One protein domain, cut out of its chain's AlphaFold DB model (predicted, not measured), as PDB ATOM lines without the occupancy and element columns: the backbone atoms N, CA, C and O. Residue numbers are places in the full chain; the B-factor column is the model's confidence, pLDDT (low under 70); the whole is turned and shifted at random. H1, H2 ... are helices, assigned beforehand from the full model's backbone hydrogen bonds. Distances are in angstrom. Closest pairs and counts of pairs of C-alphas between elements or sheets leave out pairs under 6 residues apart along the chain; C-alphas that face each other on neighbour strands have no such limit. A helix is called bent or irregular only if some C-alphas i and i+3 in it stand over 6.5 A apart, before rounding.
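This is residues 51 to 182 of the 182 residues of an uncharacterized protein of Roseovarius tolerans (UniProt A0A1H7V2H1). Four long helices, H1, H3, H4 and H6, form an up-and-down bundle, each running against the bundle helix before it: H1, H3 and H4 make a triangle, and H6 crosses H4 on the side away from H3. Short H5 lies across one end of H1 and H4, H2 folds back along the end of H1, and residues 177 to 182 stick out. The printed part has 132 residues with six named helices, H1 to H6 in order, and no named strand: all helix. It is compact, with a radius of gyration of the C-alphas of 15.1 A, and only just elongated, spanning 48 by 31 by 26 A.

H1, residues 51 to 67, starts at C-alpha 51 (163.715, 189.588, 103.769) and is 23.5 A long. It has a kink of 34 degrees near residue 61 and is only just irregular: C-alphas 61 and 64 are 6.51 A apart. H2 is residues 72 to 78; H3, residues 89 to 107, is 27.9 A long; H4, residues 113 to 131, 26.9 A; H5 is residues 142 to 151. H6, residues 155 to 180, 37.6 A, ends at C-alpha 180 (153.606, 211.631, 102.843).

H1 touches H4 at Val 52 and Gly 115, the closest C-alphas, 4.9 A. H3 and H4, a hairpin, touch at a shallow tilt of 19 degrees. H4 touches H6 at a steep tilt of 41 degrees. H1 touches H5 with residues 63 to 67 alone. Every O i to N i+4 pair is within hydrogen-bond range in H2, H4, H5 and H6; H1 has 11 of 13, H3 14 of 15.

The C-alphas of Lys 70 and Arg 182, the farthest apart, are 52.4 A apart. The printed part has no cut and no long link. pLDDT is under 70 at residues 82 to 85, 108 to 111, 132 to 140 and 177 to 182.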
ATOM      1  N   ASP A  51     162.621 190.387 104.321       84.25
ATOM      2  CA  ASP A  51     163.715 189.588 103.769       84.25
ATOM      3  C   ASP A  51     164.736 190.444 102.991       84.25
ATOM      4  O   ASP A  51     165.928 190.134 102.986       84.25
ATOM      5  N   VAL A  52     164.304 191.546 102.360       86.00
ATOM      6  CA  VAL A  52     165.193 192.467 101.629       86.00
ATOM      7  C   VAL A  52     166.060 193.258 102.606       86.00
ATOM      8  O   VAL A  52     167.251 193.452 102.356       86.00
ATOM      9  N   PHE A  53     165.495 193.676 103.743       86.81
ATOM     10  CA  PHE A  53     166.265 194.316 104.812       86.81
ATOM     11  C   PHE A  53     167.308 193.358 105.399       86.81
ATOM     12  O   PHE A  53     168.468 193.740 105.578       86.81
ATOM     13  N   ILE A  54     166.910 192.109 105.672       88.44
ATOM     14  CA  ILE A  54     167.816 191.075 106.187       88.44
ATOM     15  C   ILE A  54     168.969 190.849 105.208       88.44
ATOM     16  O   ILE A  54     170.122 190.834 105.635       88.44
ATOM     17  N   GLU A  55     168.680 190.729 103.910       89.44
ATOM     18  CA  GLU A  55     169.707 190.542 102.883       89.44
ATOM     19  C   GLU A  55     170.673 191.733 102.817       89.44
ATOM     20  O   GLU A  55     171.890 191.547 102.818       89.44
ATOM     21  N   ALA A  56     170.149 192.963 102.811       89.06
ATOM     22  CA  ALA A  56     170.965 194.173 102.766       89.06
ATOM     23  C   ALA A  56     171.949 194.239 103.947       89.06
ATOM     24  O   ALA A  56     173.133 194.531 103.747       89.06
ATOM     25  N   LEU A  57     171.481 193.916 105.160       87.88
ATOM     26  CA  LEU A  57     172.305 193.865 106.368       87.88
ATOM     27  C   LEU A  57     173.305 192.699 106.332       87.88
ATOM     28  O   LEU A  57     174.472 192.860 106.695       87.88
ATOM     29  N   TRP A  58     172.868 191.528 105.876       90.50
ATOM     30  CA  TRP A  58     173.709 190.339 105.780       90.50
ATOM     31  C   TRP A  58     174.875 190.546 104.808       90.50
ATOM     32  O   TRP A  58     176.019 190.212 105.133       90.50
ATOM     33  N   LEU A  59     174.620 191.174 103.658       89.69
ATOM     34  CA  LEU A  59     175.647 191.521 102.678       89.69
ATOM     35  C   LEU A  59     176.657 192.532 103.233       89.69
ATOM     36  O   LEU A  59     177.853 192.348 103.014       89.69
ATOM     37  N   LEU A  60     176.227 193.537 104.007       88.50
ATOM     38  CA  LEU A  60     177.149 194.486 104.656       88.50
ATOM     39  C   LEU A  60     178.136 193.794 105.609       88.50
ATOM     40  O   LEU A  60     179.285 194.216 105.725       88.50
ATOM     41  N   ILE A  61     177.716 192.706 106.257       90.19
ATOM     42  CA  ILE A  61     178.570 191.909 107.149       90.19
ATOM     43  C   ILE A  61     179.489 190.977 106.351       90.19
ATOM     44  O   ILE A  61     180.672 190.826 106.670       90.19
ATOM     45  N   ARG A  62     178.950 190.314 105.323       90.88
ATOM     46  CA  ARG A  62     179.659 189.268 104.574       90.88
ATOM     47  C   ARG A  62     180.645 189.815 103.555       90.88
ATOM     48  O   ARG A  62     181.684 189.191 103.361       90.88
ATOM     49  N   LEU A  63     180.368 190.961 102.940       89.81
ATOM     50  CA  LEU A  63     181.225 191.560 101.914       89.81
ATOM     51  C   LEU A  63     182.671 191.792 102.398       89.81
ATOM     52  O   LEU A  63     183.598 191.321 101.723       89.81
ATOM     53  N   PRO A  64     182.916 192.423 103.568       89.81
ATOM     54  CA  PRO A  64     184.273 192.578 104.092       89.81
ATOM     55  C   PRO A  64     184.955 191.243 104.408       89.81
ATOM     56  O   PRO A  64     186.150 191.072 104.161       89.81
ATOM     57  N   GLN A  65     184.198 190.272 104.931       89.69
ATOM     58  CA  GLN A  65     184.719 188.950 105.292       89.69
ATOM     59  C   GLN A  65     185.121 188.141 104.054       89.69
ATOM     60  O   GLN A  65     186.226 187.604 104.003       89.69
ATOM     61  N   ALA A  66     184.252 188.099 103.041       89.19
ATOM     62  CA  ALA A  66     184.496 187.424 101.771       89.19
ATOM     63  C   ALA A  66     185.702 188.028 101.039       89.19
ATOM     64  O   ALA A  66     186.560 187.302 100.543       89.19
ATOM     65  N   SER A  67     185.841 189.354 101.068       87.75
ATOM     66  CA  SER A  67     186.968 190.065 100.443       87.75
ATOM     67  C   SER A  67     188.322 189.782 101.099       87.75
ATOM     68  O   SER A  67     189.371 189.901 100.455       87.75
ATOM     69  N   ALA A  68     188.302 189.397 102.376       88.00
ATOM     70  CA  ALA A  68     189.481 189.049 103.158       88.00
ATOM     71  C   ALA A  68     189.817 187.545 103.143       88.00
ATOM     72  O   ALA A  68     190.826 187.144 103.731       88.00
ATOM     73  N   ALA A  69     188.983 186.707 102.518       88.25
ATOM     74  CA  ALA A  69     189.212 185.271 102.429       88.25
ATOM     75  C   ALA A  69     190.432 184.942 101.549       88.25
ATOM     76  O   ALA A  69     190.815 185.714 100.669       88.25
ATOM     77  N   LYS A  70     191.027 183.757 101.763       85.31
ATOM     78  CA  LYS A  70     192.142 183.259 100.933       85.31
ATOM     79  C   LYS A  70     191.750 183.155  99.455       85.31
ATOM     80  O   LYS A  70     192.537 183.525  98.594       85.31
ATOM     81  N   ASP A  71     190.530 182.691  99.192       87.38
ATOM     82  CA  ASP A  71     189.910 182.675  97.866       87.38
ATOM     83  C   ASP A  71     188.742 183.670  97.840       87.38
ATOM     84  O   ASP A  71     187.570 183.313  97.975       87.38
ATOM     85  N   ALA A  72     189.088 184.956  97.750       84.06
ATOM     86  CA  ALA A  72     188.112 186.039  97.776       84.06
ATOM     87  C   ALA A  72     187.139 185.978  96.591       84.06
ATOM     88  O   ALA A  72     185.959 186.258  96.764       84.06
ATOM     89  N   SER A  73     187.604 185.582  95.401       83.94
ATOM     90  CA  SER A  73     186.750 185.474  94.213       83.94
ATOM     91  C   SER A  73     185.642 184.446  94.421       83.94
ATOM     92  O   SER A  73     184.478 184.733  94.148       83.94
ATOM     93  N   ARG A  74     185.983 183.270  94.962       86.75
ATOM     94  CA  ARG A  74     184.991 182.247  95.296       86.75
ATOM     95  C   ARG A  74     184.054 182.698  96.415       86.75
ATOM     96  O   ARG A  74     182.845 182.558  96.273       86.75
ATOM     97  N   ALA A  75     184.592 183.263  97.496       87.69
ATOM     98  CA  ALA A  75     183.783 183.712  98.630       87.69
ATOM     99  C   ALA A  75     182.798 184.834  98.244       87.69
ATOM    100  O   ALA A  75     181.676 184.865  98.742       87.69
ATOM    101  N   LEU A  76     183.197 185.738  97.343       87.00
ATOM    102  CA  LEU A  76     182.333 186.785  96.792       87.00
ATOM    103  C   LEU A  76     181.250 186.200  95.870       87.00
ATOM    104  O   LEU A  76     180.083 186.579  95.979       87.00
ATOM    105  N   ALA A  77     181.598 185.224  95.030       86.50
ATOM    106  CA  ALA A  77     180.627 184.533  94.184       86.50
ATOM    107  C   ALA A  77     179.571 183.766  95.006       86.50
ATOM    108  O   ALA A  77     178.388 183.795  94.669       86.50
ATOM    109  N   GLU A  78     179.966 183.138  96.120       87.31
ATOM    110  CA  GLU A  78     179.051 182.427  97.031       87.31
ATOM    111  C   GLU A  78     177.988 183.349  97.653       87.31
ATOM    112  O   GLU A  78     176.873 182.904  97.919       87.31
ATOM    113  N   ILE A  79     178.292 184.640  97.824       86.38
ATOM    114  CA  ILE A  79     177.341 185.655  98.309       86.38
ATOM    115  C   ILE A  79     176.651 186.427  97.167       86.38
ATOM    116  O   ILE A  79     175.977 187.427  97.396       86.38
ATOM    117  N   GLY A  80     176.803 185.968  95.921       80.56
ATOM    118  CA  GLY A  80     176.128 186.524  94.749       80.56
ATOM    119  C   GLY A  80     176.817 187.733  94.104       80.56
ATOM    120  O   GLY A  80     176.239 188.362  93.212       80.56
ATOM    121  N   ILE A  81     178.039 188.066  94.502       82.75
ATOM    122  CA  ILE A  81     178.870 189.062  93.818       82.75
ATOM    123  C   ILE A  81     179.553 188.338  92.652       82.75
ATOM    124  O   ILE A  81     180.641 187.775  92.774       82.75
ATOM    125  N   ASN A  82     178.815 188.237  91.543       67.69
ATOM    126  CA  ASN A  82     179.206 187.473  90.364       67.69
ATOM    127  C   ASN A  82     180.044 188.341  89.423       67.69
ATOM    128  O   ASN A  82     179.511 189.128  88.645       67.69
ATOM    129  N   GLY A  83     181.355 188.139  89.461       58.94
ATOM    130  CA  GLY A  83     182.314 188.767  88.562       58.94
ATOM    131  C   GLY A  83     183.729 188.493  89.051       58.94
ATOM    132  O   GLY A  83     183.967 188.376  90.252       58.94
ATOM    133  N   ALA A  84     184.688 188.357  88.137       56.91
ATOM    134  CA  ALA A  84     186.093 188.413  88.522       56.91
ATOM    135  C   ALA A  84     186.314 189.759  89.226       56.91
ATOM    136  O   ALA A  84     186.096 190.765  88.573       56.91
ATOM    137  N   LYS A  85     186.641 189.740  90.531       67.62
ATOM    138  CA  LYS A  85     186.990 190.870  91.426       67.62
ATOM    139  C   LYS A  85     186.445 192.258  91.006       67.62
ATOM    140  O   LYS A  85     186.926 192.782  90.006       67.62
ATOM    141  N   PRO A  86     185.593 192.923  91.815       73.31
ATOM    142  CA  PRO A  86     185.054 194.244  91.483       73.31
ATOM    143  C   PRO A  86     186.134 195.198  90.963       73.31
ATOM    144  O   PRO A  86     187.116 195.466  91.658       73.31
ATOM    145  N   ALA A  87     185.968 195.680  89.731       77.50
ATOM    146  CA  ALA A  87     187.002 196.464  89.053       77.50
ATOM    147  C   ALA A  87     187.068 197.912  89.564       77.50
ATOM    148  O   ALA A  87     188.060 198.605  89.362       77.50
ATOM    149  N   SER A  88     185.996 198.375  90.213       83.38
ATOM    150  CA  SER A  88     185.857 199.715  90.780       83.38
ATOM    151  C   SER A  88     184.847 199.715  91.934       83.38
ATOM    152  O   SER A  88     184.096 198.754  92.113       83.38
ATOM    153  N   VAL A  89     184.773 200.815  92.692       84.12
ATOM    154  CA  VAL A  89     183.719 201.004  93.710       84.12
ATOM    155  C   VAL A  89     182.334 201.003  93.076       84.12
ATOM    156  O   VAL A  89     181.427 200.385  93.616       84.12
ATOM    157  N   SER A  90     182.162 201.646  91.921       85.19
ATOM    158  CA  SER A  90     180.869 201.686  91.230       85.19
ATOM    159  C   SER A  90     180.397 200.292  90.818       85.19
ATOM    160  O   SER A  90     179.219 199.980  90.956       85.19
ATOM    161  N   ASP A  91     181.319 199.443  90.363       86.62
ATOM    162  CA  ASP A  91     181.039 198.041  90.040       86.62
ATOM    163  C   ASP A  91     180.659 197.241  91.300       86.62
ATOM    164  O   ASP A  91     179.658 196.529  91.310       86.62
ATOM    165  N   LEU A  92     181.373 197.440  92.414       87.50
ATOM    166  CA  LEU A  92     181.001 196.852  93.705       87.50
ATOM    167  C   LEU A  92     179.590 197.279  94.152       87.50
ATOM    168  O   LEU A  92     178.796 196.428  94.554       87.50
ATOM    169  N   LEU A  93     179.273 198.576  94.079       89.06
ATOM    170  CA  LEU A  93     177.956 199.107  94.439       89.06
ATOM    171  C   LEU A  93     176.863 198.523  93.537       89.06
ATOM    172  O   LEU A  93     175.822 198.110  94.036       89.06
ATOM    173  N   PHE A  94     177.115 198.414  92.231       89.50
ATOM    174  CA  PHE A  94     176.194 197.787  91.282       89.50
ATOM    175  C   PHE A  94     175.964 196.298  91.584       89.50
ATOM    176  O   PHE A  94     174.832 195.811  91.513       89.50
ATOM    177  N   GLN A  95     177.015 195.561  91.946       89.12
ATOM    178  CA  GLN A  95     176.902 194.145  92.296       89.12
ATOM    179  C   GLN A  95     176.170 193.936  93.628       89.12
ATOM    180  O   GLN A  95     175.355 193.016  93.724       89.12
ATOM    181  N   TYR A  96     176.396 194.803  94.622       89.75
ATOM    182  CA  TYR A  96     175.613 194.834  95.862       89.75
ATOM    183  C   TYR A  96     174.129 195.085  95.573       89.75
ATOM    184  O   TYR A  96     173.267 194.319  96.003       89.75
ATOM    185  N   ASP A  97     173.840 196.114  94.778       90.56
ATOM    186  CA  ASP A  97     172.488 196.504  94.389       90.56
ATOM    187  C   ASP A  97     171.745 195.359  93.683       90.56
ATOM    188  O   ASP A  97     170.625 194.986  94.044       90.56
ATOM    189  N   SER A  98     172.434 194.719  92.738       89.06
ATOM    190  CA  SER A  98     171.942 193.553  92.007       89.06
ATOM    191  C   SER A  98     171.701 192.345  92.915       89.06
ATOM    192  O   SER A  98     170.805 191.543  92.647       89.06
ATOM    193  N   ALA A  99     172.496 192.167  93.975       88.56
ATOM    194  CA  ALA A  99     172.320 191.069  94.920       88.56
ATOM    195  C   ALA A  99     171.047 191.224  95.752       88.56
ATOM    196  O   ALA A  99     170.242 190.289  95.801       88.56
ATOM    197  N   VAL A 100     170.816 192.422  96.288       88.31
ATOM    198  CA  VAL A 100     169.598 192.752  97.039       88.31
ATOM    199  C   VAL A 100     168.358 192.661  96.140       88.31
ATOM    200  O   VAL A 100     167.353 192.050  96.510       88.31
ATOM    201  N   GLU A 101     168.433 193.170  94.907       86.75
ATOM    202  CA  GLU A 101     167.321 193.111  93.950       86.75
ATOM    203  C   GLU A 101     166.922 191.669  93.579       86.75
ATOM    204  O   GLU A 101     165.752 191.379  93.312       86.75
ATOM    205  N   ARG A 102     167.864 190.715  93.560       86.75
ATOM    206  CA  ARG A 102     167.526 189.301  93.312       86.75
ATOM    207  C   ARG A 102     166.664 188.713  94.421       86.75
ATOM    208  O   ARG A 102     165.768 187.929  94.111       86.75
ATOM    209  N   VAL A 103     166.916 189.072  95.678       84.88
ATOM    210  CA  VAL A 103     166.077 188.645  96.807       84.88
ATOM    211  C   VAL A 103     164.690 189.260  96.679       84.88
ATOM    212  O   VAL A 103     163.700 188.529  96.660       84.88
ATOM    213  N   GLN A 104     164.621 190.564  96.415       81.81
ATOM    214  CA  GLN A 104     163.367 191.276  96.165       81.81
ATOM    215  C   GLN A 104     162.520 190.622  95.055       81.81
ATOM    216  O   GLN A 104     161.315 190.421  95.216       81.81
ATOM    217  N   ARG A 105     163.144 190.221  93.938       81.94
ATOM    218  CA  ARG A 105     162.459 189.523  92.836       81.94
ATOM    219  C   ARG A 105     161.952 188.129  93.216       81.94
ATOM    220  O   ARG A 105     160.917 187.711  92.707       81.94
ATOM    221  N   ARG A 106     162.651 187.404  94.095       81.31
ATOM    222  CA  ARG A 106     162.277 186.037  94.510       81.31
ATOM    223  C   ARG A 106     161.063 185.992  95.427       81.31
ATOM    224  O   ARG A 106     160.327 185.010  95.392       81.31
ATOM    225  N   ILE A 107     160.849 187.021  96.238       73.50
ATOM    226  CA  ILE A 107     159.807 186.998  97.271       73.50
ATOM    227  C   ILE A 107     158.408 187.226  96.669       73.50
ATOM    228  O   ILE A 107     157.416 186.923  97.317       73.50
ATOM    229  N   HIS A 108     158.293 187.692  95.415       60.94
ATOM    230  CA  HIS A 108     157.024 187.936  94.697       60.94
ATOM    231  C   HIS A 108     156.006 188.846  95.435       60.94
ATOM    232  O   HIS A 108     154.896 189.036  94.943       60.94
ATOM    233  N   GLN A 109     156.367 189.457  96.573       59.34
ATOM    234  CA  GLN A 109     155.488 190.304  97.399       59.34
ATOM    235  C   GLN A 109     155.474 191.790  96.982       59.34
ATOM    236  O   GLN A 109     154.906 192.627  97.679       59.34
ATOM    237  N   GLY A 110     156.040 192.132  95.819       57.81
ATOM    238  CA  GLY A 110     156.193 193.524  95.382       57.81
ATOM    239  C   GLY A 110     157.328 194.253  96.112       57.81
ATOM    240  O   GLY A 110     157.969 193.696  96.998       57.81
ATOM    241  N   ASN A 111     157.632 195.489  95.698       64.31
ATOM    242  CA  ASN A 111     158.649 196.302  96.371       64.31
ATOM    243  C   ASN A 111     158.092 196.799  97.714       64.31
ATOM    244  O   ASN A 111     157.079 197.504  97.726       64.31
ATOM    245  N   THR A 112     158.723 196.422  98.824       72.81
ATOM    246  CA  THR A 112     158.414 196.984 100.139       72.81
ATOM    247  C   THR A 112     159.181 198.289 100.308       72.81
ATOM    248  O   THR A 112     160.367 198.379  99.988       72.81
ATOM    249  N   ASP A 113     158.527 199.316 100.844       78.25
ATOM    250  CA  ASP A 113     159.190 200.608 101.050       78.25
ATOM    251  C   ASP A 113     160.353 200.497 102.037       78.25
ATOM    252  O   ASP A 113     161.375 201.159 101.879       78.25
ATOM    253  N   LEU A 114     160.223 199.621 103.039       78.31
ATOM    254  CA  LEU A 114     161.293 199.354 103.996       78.31
ATOM    255  C   LEU A 114     162.480 198.648 103.331       78.31
ATOM    256  O   LEU A 114     163.615 199.040 103.594       78.31
ATOM    257  N   GLY A 115     162.235 197.681 102.443       81.50
ATOM    258  CA  GLY A 115     163.278 197.015 101.665       81.50
ATOM    259  C   GLY A 115     164.015 197.977 100.729       81.50
ATOM    260  O   GLY A 115     165.244 197.974 100.681       81.50
ATOM    261  N   GLU A 116     163.290 198.870 100.052       84.69
ATOM    262  CA  GLU A 116     163.883 199.912  99.202       84.69
ATOM    263  C   GLU A 116     164.721 200.911 100.018       84.69
ATOM    264  O   GLU A 116     165.833 201.270  99.621       84.69
ATOM    265  N   ILE A 117     164.226 201.343 101.184       87.88
ATOM    266  CA  ILE A 117     164.989 202.215 102.085       87.88
ATOM    267  C   ILE A 117     166.249 201.507 102.588       87.88
ATOM    268  O   ILE A 117     167.320 202.115 102.581       87.88
ATOM    269  N   ALA A 118     166.151 200.230 102.961       87.88
ATOM    270  CA  ALA A 118     167.281 199.416 103.405       87.88
ATOM    271  C   ALA A 118     168.353 199.282 102.320       87.88
ATOM    272  O   ALA A 118     169.530 199.537 102.572       87.88
ATOM    273  N   ARG A 119     167.937 198.952 101.094       89.88
ATOM    274  CA  ARG A 119     168.807 198.841  99.917       89.88
ATOM    275  C   ARG A 119     169.589 200.133  99.680       89.88
ATOM    276  O   ARG A 119     170.810 200.104  99.532       89.88
ATOM    277  N   ARG A 120     168.908 201.284  99.709       91.00
ATOM    278  CA  ARG A 120     169.546 202.597  99.522       91.00
ATOM    279  C   ARG A 120     170.445 202.995 100.689       91.00
ATOM    280  O   ARG A 120     171.508 203.560 100.450       91.00
ATOM    281  N   ALA A 121     170.040 202.714 101.926       91.44
ATOM    282  CA  ALA A 121     170.864 202.966 103.107       91.44
ATOM    283  C   ALA A 121     172.154 202.132 103.076       91.44
ATOM    284  O   ALA A 121     173.227 202.647 103.380       91.44
ATOM    285  N   GLY A 122     172.068 200.875 102.632       90.62
ATOM    286  CA  GLY A 122     173.222 199.999 102.429       90.62
ATOM    287  C   GLY A 122     174.180 200.504 101.355       90.62
ATOM    288  O   GLY A 122     175.388 200.527 101.582       90.62
ATOM    289  N   LEU A 123     173.653 200.983 100.223       91.38
ATOM    290  CA  LEU A 123     174.461 201.611  99.173       91.38
ATOM    291  C   LEU A 123     175.203 202.855  99.669       91.38
ATOM    292  O   LEU A 123     176.402 202.975  99.422       91.38
ATOM    293  N   SER A 124     174.511 203.754 100.377       91.06
ATOM    294  CA  SER A 124     175.118 204.951 100.973       91.06
ATOM    295  C   SER A 124     176.234 204.578 101.952       91.06
ATOM    296  O   SER A 124     177.365 205.033 101.795       91.06
ATOM    297  N   ALA A 125     175.958 203.666 102.889       91.69
ATOM    298  CA  ALA A 125     176.932 203.244 103.892       91.69
ATOM    299  C   ALA A 125     178.169 202.574 103.275       91.69
ATOM    300  O   ALA A 125     179.301 202.844 103.681       91.69
ATOM    301  N   LEU A 126     177.975 201.724 102.262       87.94
ATOM    302  CA  LEU A 126     179.079 201.069 101.566       87.94
ATOM    303  C   LEU A 126     179.913 202.076 100.759       87.94
ATOM    304  O   LEU A 126     181.140 201.989 100.765       87.94
ATOM    305  N   ALA A 127     179.271 203.045 100.101       88.88
ATOM    306  CA  ALA A 127     179.961 204.106  99.372       88.88
ATOM    307  C   ALA A 127     180.819 204.970 100.311       88.88
ATOM    308  O   ALA A 127     182.005 205.159 100.044       88.88
ATOM    309  N   GLU A 128     180.266 205.411 101.443       88.75
ATOM    310  CA  GLU A 128     180.988 206.174 102.474       88.75
ATOM    311  C   GLU A 128     182.156 205.368 103.074       88.75
ATOM    312  O   GLU A 128     183.290 205.854 103.197       88.75
ATOM    313  N   GLY A 129     181.911 204.092 103.391       85.19
ATOM    314  CA  GLY A 129     182.928 203.174 103.897       85.19
ATOM    315  C   GLY A 129     184.063 202.924 102.900       85.19
ATOM    316  O   GLY A 129     185.206 202.710 103.303       85.19
ATOM    317  N   MET A 130     183.792 202.974 101.595       83.00
ATOM    318  CA  MET A 130     184.819 202.826 100.557       83.00
ATOM    319  C   MET A 130     185.554 204.119 100.243       83.00
ATOM    320  O   MET A 130     186.775 204.096 100.087       83.00
ATOM    321  N   GLN A 131     184.856 205.248 100.220       77.00
ATOM    322  CA  GLN A 131     185.453 206.544  99.916       77.00
ATOM    323  C   GLN A 131     186.449 206.998 100.992       77.00
ATOM    324  O   GLN A 131     187.469 207.598 100.666       77.00
ATOM    325  N   SER A 132     186.211 206.637 102.256       66.44
ATOM    326  CA  SER A 132     187.131 206.904 103.373       66.44
ATOM    327  C   SER A 132     188.428 206.081 103.344       66.44
ATOM    328  O   SER A 132     189.373 206.414 104.057       66.44
ATOM    329  N   ASN A 133     188.493 205.013 102.538       63.00
ATOM    330  CA  ASN A 133     189.592 204.039 102.557       63.00
ATOM    331  C   ASN A 133     190.407 203.967 101.259       63.00
ATOM    332  O   ASN A 133     191.417 203.264 101.226       63.00
ATOM    333  N   LEU A 134     189.999 204.677 100.208       66.62
ATOM    334  CA  LEU A 134     190.706 204.672  98.932       66.62
ATOM    335  C   LEU A 134     191.777 205.769  98.869       66.62
ATOM    336  O   LEU A 134     191.497 206.915  99.224       66.62
ATOM    337  N   PRO A 135     192.989 205.466  98.368       59.91
ATOM    338  CA  PRO A 135     193.983 206.494  98.089       59.91
ATOM    339  C   PRO A 135     193.454 207.430  96.991       59.91
ATOM    340  O   PRO A 135     193.247 207.024  95.851       59.91
ATOM    341  N   SER A 136     193.229 208.698  97.340       58.31
ATOM    342  CA  SER A 136     192.479 209.684  96.544       58.31
ATOM    343  C   SER A 136     193.205 210.239  95.307       58.31
ATOM    344  O   SER A 136     192.744 211.219  94.725       58.31
ATOM    345  N   LEU A 137     194.332 209.647  94.894       57.50
ATOM    346  CA  LEU A 137     195.215 210.231  93.873       57.50
ATOM    347  C   LEU A 137     195.330 209.426  92.568       57.50
ATOM    348  O   LEU A 137     195.784 209.989  91.576       57.50
ATOM    349  N   TRP A 138     194.888 208.164  92.517       58.62
ATOM    350  CA  TRP A 138     194.974 207.326  91.309       58.62
ATOM    351  C   TRP A 138     193.709 206.490  91.118       58.62
ATOM    352  O   TRP A 138     193.041 206.170  92.096       58.62
ATOM    353  N   SER A 139     193.391 206.121  89.869       64.25
ATOM    354  CA  SER A 139     192.309 205.174  89.564       64.25
ATOM    355  C   SER A 139     192.570 203.852  90.298       64.25
ATOM    356  O   SER A 139     193.510 203.150  89.917       64.25
ATOM    357  N   PRO A 140     191.790 203.508  91.340       69.56
ATOM    358  CA  PRO A 140     192.048 202.320  92.144       69.56
ATOM    359  C   PRO A 140     191.902 201.062  91.290       69.56
ATOM    360  O   PRO A 140     190.937 200.941  90.533       69.56
ATOM    361  N   GLY A 141     192.838 200.124  91.417       76.81
ATOM    362  CA  GLY A 141     192.726 198.820  90.774       76.81
ATOM    363  C   GLY A 141     191.762 197.889  91.517       76.81
ATOM    364  O   GLY A 141     191.376 198.133  92.662       76.81
ATOM    365  N   ALA A 142     191.425 196.752  90.903       80.62
ATOM    366  CA  ALA A 142     190.549 195.742  91.514       80.62
ATOM    367  C   ALA A 142     191.090 195.200  92.855       80.62
ATOM    368  O   ALA A 142     190.328 194.866  93.765       80.62
ATOM    369  N   ASP A 143     192.416 195.126  93.007       81.31
ATOM    370  CA  ASP A 143     193.040 194.705  94.263       81.31
ATOM    371  C   ASP A 143     192.983 195.781  95.355       81.31
ATOM    372  O   ASP A 143     192.836 195.419  96.524       81.31
ATOM    373  N   ASP A 144     192.995 197.069  94.997       82.62
ATOM    374  CA  ASP A 144     192.838 198.181  95.945       82.62
ATOM    375  C   ASP A 144     191.401 198.256  96.466       82.62
ATOM    376  O   ASP A 144     191.177 198.411  97.669       82.62
ATOM    377  N   VAL A 145     190.415 198.073  95.578       84.50
ATOM    378  CA  VAL A 145     188.993 197.980  95.947       84.50
ATOM    379  C   VAL A 145     188.778 196.805  96.898       84.50
ATOM    380  O   VAL A 145     188.168 196.959  97.956       84.50
ATOM    381  N   ARG A 146     189.350 195.638  96.578       84.88
ATOM    382  CA  ARG A 146     189.275 194.450  97.439       84.88
ATOM    383  C   ARG A 146     189.952 194.672  98.789       84.88
ATOM    384  O   ARG A 146     189.391 194.285  99.811       84.88
ATOM    385  N   ALA A 147     191.150 195.256  98.816       85.56
ATOM    386  CA  ALA A 147     191.875 195.527 100.056       85.56
ATOM    387  C   ALA A 147     191.113 196.523 100.941       85.56
ATOM    388  O   ALA A 147     190.985 196.307 102.149       85.56
ATOM    389  N   SER A 148     190.535 197.558 100.332       86.44
ATOM    390  CA  SER A 148     189.696 198.544 101.013       86.44
ATOM    391  C   SER A 148     188.459 197.878 101.615       86.44
ATOM    392  O   SER A 148     188.198 198.047 102.809       86.44
ATOM    393  N   LEU A 149     187.758 197.043 100.837       86.94
ATOM    394  CA  LEU A 149     186.589 196.281 101.288       86.94
ATOM    395  C   LEU A 149     186.938 195.297 102.409       86.94
ATOM    396  O   LEU A 149     186.246 195.239 103.421       86.94
ATOM    397  N   ALA A 150     188.056 194.583 102.288       88.31
ATOM    398  CA  ALA A 150     188.563 193.702 103.335       88.31
ATOM    399  C   ALA A 150     188.919 194.464 104.623       88.31
ATOM    400  O   ALA A 150     188.781 193.915 105.717       88.31
ATOM    401  N   SER A 151     189.357 195.724 104.521       88.12
ATOM    402  CA  SER A 151     189.700 196.543 105.687       88.12
ATOM    403  C   SER A 151     188.480 196.886 106.550       88.12
ATOM    404  O   SER A 151     188.619 197.012 107.767       88.12
ATOM    405  N   LEU A 152     187.278 196.937 105.958       86.81
ATOM    406  CA  LEU A 152     186.022 197.200 106.670       86.81
ATOM    407  C   LEU A 152     185.651 196.113 107.688       86.81
ATOM    408  O   LEU A 152     184.769 196.336 108.508       86.81
ATOM    409  N   ARG A 153     186.330 194.957 107.688       87.50
ATOM    410  CA  ARG A 153     186.133 193.906 108.703       87.50
ATOM    411  C   ARG A 153     186.641 194.300 110.094       87.50
ATOM    412  O   ARG A 153     186.336 193.610 111.061       87.50
ATOM    413  N   GLY A 154     187.503 195.319 110.182       86.56
ATOM    414  CA  GLY A 154     188.036 195.795 111.457       86.56
ATOM    415  C   GLY A 154     186.910 196.315 112.346       86.56
ATOM    416  O   GLY A 154     185.980 196.933 111.842       86.56
ATOM    417  N   THR A 155     186.991 196.082 113.654       86.12
ATOM    418  CA  THR A 155     185.923 196.414 114.616       86.12
ATOM    419  C   THR A 155     185.470 197.871 114.525       86.12
ATOM    420  O   THR A 155     184.274 198.126 114.433       86.12
ATOM    421  N   GLU A 156     186.409 198.818 114.476       87.25
ATOM    422  CA  GLU A 156     186.111 200.254 114.374       87.25
ATOM    423  C   GLU A 156     185.459 200.622 113.037       87.25
ATOM    424  O   GLU A 156     184.434 201.300 113.001       87.25
ATOM    425  N   LYS A 157     186.015 200.130 111.923       86.81
ATOM    426  CA  LYS A 157     185.496 200.418 110.578       86.81
ATOM    427  C   LYS A 157     184.133 199.774 110.340       86.81
ATOM    428  O   LYS A 157     183.274 200.382 109.710       86.81
ATOM    429  N   PHE A 158     183.920 198.573 110.870       88.06
ATOM    430  CA  PHE A 158     182.629 197.901 110.827       88.06
ATOM    431  C   PHE A 158     181.590 198.635 111.683       88.06
ATOM    432  O   PHE A 158     180.458 198.808 111.240       88.06
ATOM    433  N   ALA A 159     181.967 199.110 112.874       86.94
ATOM    434  CA  ALA A 159     181.082 199.918 113.709       86.94
ATOM    435  C   ALA A 159     180.668 201.215 112.995       86.94
ATOM    436  O   ALA A 159     179.482 201.536 112.968       86.94
ATOM    437  N   ALA A 160     181.612 201.901 112.343       88.94
ATOM    438  CA  ALA A 160     181.322 203.084 111.534       88.94
ATOM    439  C   ALA A 160     180.397 202.765 110.343       88.94
ATOM    440  O   ALA A 160     179.445 203.501 110.090       88.94
ATOM    441  N   LEU A 161     180.622 201.643 109.649       89.44
ATOM    442  CA  LEU A 161     179.757 201.176 108.559       89.44
ATOM    443  C   LEU A 161     178.327 200.897 109.048       89.44
ATOM    444  O   LEU A 161     177.360 201.334 108.426       89.44
ATOM    445  N   ALA A 162     178.184 200.191 110.172       87.88
ATOM    446  CA  ALA A 162     176.888 199.877 110.764       87.88
ATOM    447  C   ALA A 162     176.162 201.138 111.258       87.88
ATOM    448  O   ALA A 162     174.954 201.272 111.061       87.88
ATOM    449  N   GLN A 163     176.897 202.080 111.855       88.69
ATOM    450  CA  GLN A 163     176.360 203.371 112.272       88.69
ATOM    451  C   GLN A 163     175.877 204.186 111.070       88.69
ATOM    452  O   GLN A 163     174.764 204.706 111.112       88.69
ATOM    453  N   SER A 164     176.668 204.262 109.994       90.81
ATOM    454  CA  SER A 164     176.271 204.946 108.757       90.81
ATOM    455  C   SER A 164     175.027 204.305 108.139       90.81
ATOM    456  O   SER A 164     174.084 205.013 107.790       90.81
ATOM    457  N   PHE A 165     174.959 202.970 108.082       90.25
ATOM    458  CA  PHE A 165     173.767 202.263 107.610       90.25
ATOM    459  C   PHE A 165     172.527 202.627 108.430       90.25
ATOM    460  O   PHE A 165     171.488 202.967 107.865       90.25
ATOM    461  N   TYR A 166     172.635 202.588 109.759       87.31
ATOM    462  CA  TYR A 166     171.512 202.878 110.643       87.31
ATOM    463  C   TYR A 166     171.064 204.342 110.559       87.31
ATOM    464  O   TYR A 166     169.866 204.603 110.471       87.31
ATOM    465  N   ALA A 167     172.008 205.286 110.524       87.94
ATOM    466  CA  ALA A 167     171.712 206.708 110.367       87.94
ATOM    467  C   ALA A 167     170.974 206.977 109.045       87.94
ATOM    468  O   ALA A 167     169.872 207.524 109.062       87.94
ATOM    469  N   ASN A 168     171.522 206.483 107.928       89.50
ATOM    470  CA  ASN A 168     170.912 206.597 106.603       89.50
ATOM    471  C   ASN A 168     169.528 205.926 106.540       89.50
ATOM    472  O   ASN A 168     168.625 206.413 105.858       89.50
ATOM    473  N   PHE A 169     169.338 204.801 107.236       88.00
ATOM    474  CA  PHE A 169     168.049 204.117 107.307       88.00
ATOM    475  C   PHE A 169     167.011 204.963 108.050       88.00
ATOM    476  O   PHE A 169     165.963 205.273 107.485       88.00
ATOM    477  N   VAL A 170     167.304 205.379 109.286       84.50
ATOM    478  CA  VAL A 170     166.377 206.163 110.120       84.50
ATOM    479  C   VAL A 170     166.031 207.495 109.458       84.50
ATOM    480  O   VAL A 170     164.853 207.842 109.385       84.50
ATOM    481  N   GLU A 171     167.025 208.195 108.910       85.75
ATOM    482  CA  GLU A 171     166.833 209.438 108.157       85.75
ATOM    483  C   GLU A 171     165.818 209.251 107.022       85.75
ATOM    484  O   GLU A 171     164.836 209.988 106.924       85.75
ATOM    485  N   ARG A 172     166.006 208.225 106.187       87.62
ATOM    486  CA  ARG A 172     165.119 207.947 105.049       87.62
ATOM    487  C   ARG A 172     163.714 207.561 105.484       87.62
ATOM    488  O   ARG A 172     162.759 207.973 104.827       87.62
ATOM    489  N   VAL A 173     163.569 206.795 106.567       82.25
ATOM    490  CA  VAL A 173     162.244 206.466 107.107       82.25
ATOM    491  C   VAL A 173     161.553 207.749 107.581       82.25
ATOM    492  O   VAL A 173     160.415 207.990 107.188       82.25
ATOM    493  N   ILE A 174     162.227 208.615 108.344       79.81
ATOM    494  CA  ILE A 174     161.652 209.896 108.791       79.81
ATOM    495  C   ILE A 174     161.237 210.749 107.584       79.81
ATOM    496  O   ILE A 174     160.093 211.202 107.516       79.81
ATOM    497  N   HIS A 175     162.122 210.909 106.597       81.06
ATOM    498  CA  HIS A 175     161.837 211.676 105.382       81.06
ATOM    499  C   HIS A 175     160.648 211.134 104.590       81.06
ATOM    500  O   HIS A 175     159.836 211.922 104.105       81.06
ATOM    501  N   TYR A 176     160.520 209.811 104.472       74.50
ATOM    502  CA  TYR A 176     159.378 209.185 103.809       74.50
ATOM    503  C   TYR A 176     158.058 209.656 104.432       74.50
ATOM    504  O   TYR A 176     157.156 210.094 103.719       74.50
ATOM    505  N   TYR A 177     157.960 209.659 105.761       69.06
ATOM    506  CA  TYR A 177     156.734 210.079 106.433       69.06
ATOM    507  C   TYR A 177     156.508 211.591 106.442       69.06
ATOM    508  O   TYR A 177     155.361 212.016 106.345       69.06
ATOM    509  N   VAL A 178     157.563 212.409 106.491       68.00
ATOM    510  CA  VAL A 178     157.431 213.871 106.339       68.00
ATOM    511  C   VAL A 178     156.873 214.229 104.955       68.00
ATOM    512  O   VAL A 178     156.019 215.103 104.843       68.00
ATOM    513  N   CYS A 179     157.310 213.535 103.900       60.34
ATOM    514  CA  CYS A 179     156.833 213.768 102.537       60.34
ATOM    515  C   CYS A 179     155.407 213.251 102.279       60.34
ATOM    516  O   CYS A 179     154.723 213.802 101.425       60.34
ATOM    517  N   VAL A 180     154.958 212.209 102.989       53.12
ATOM    518  CA  VAL A 180     153.606 211.631 102.843       53.12
ATOM    519  C   VAL A 180     152.535 212.414 103.620       53.12
ATOM    520  O   VAL A 180     151.359 212.336 103.282       53.12
ATOM    521  N   VAL A 181     152.917 213.170 104.655       45.09
ATOM    522  CA  VAL A 181     151.995 213.950 105.514       45.09
ATOM    523  C   VAL A 181     151.754 215.379 104.982       45.09
ATOM    524  O   VAL A 181     151.073 216.177 105.625       45.09
ATOM    525  N   ARG A 182     152.268 215.707 103.792       39.09
ATOM    526  CA  ARG A 182     152.035 216.986 103.107       39.09
ATOM    527  C   ARG A 182     151.002 216.849 101.995       39.09
ATOM    528  O   ARG A 182     150.215 217.805 101.836       39.09
TER     529      ARG A 182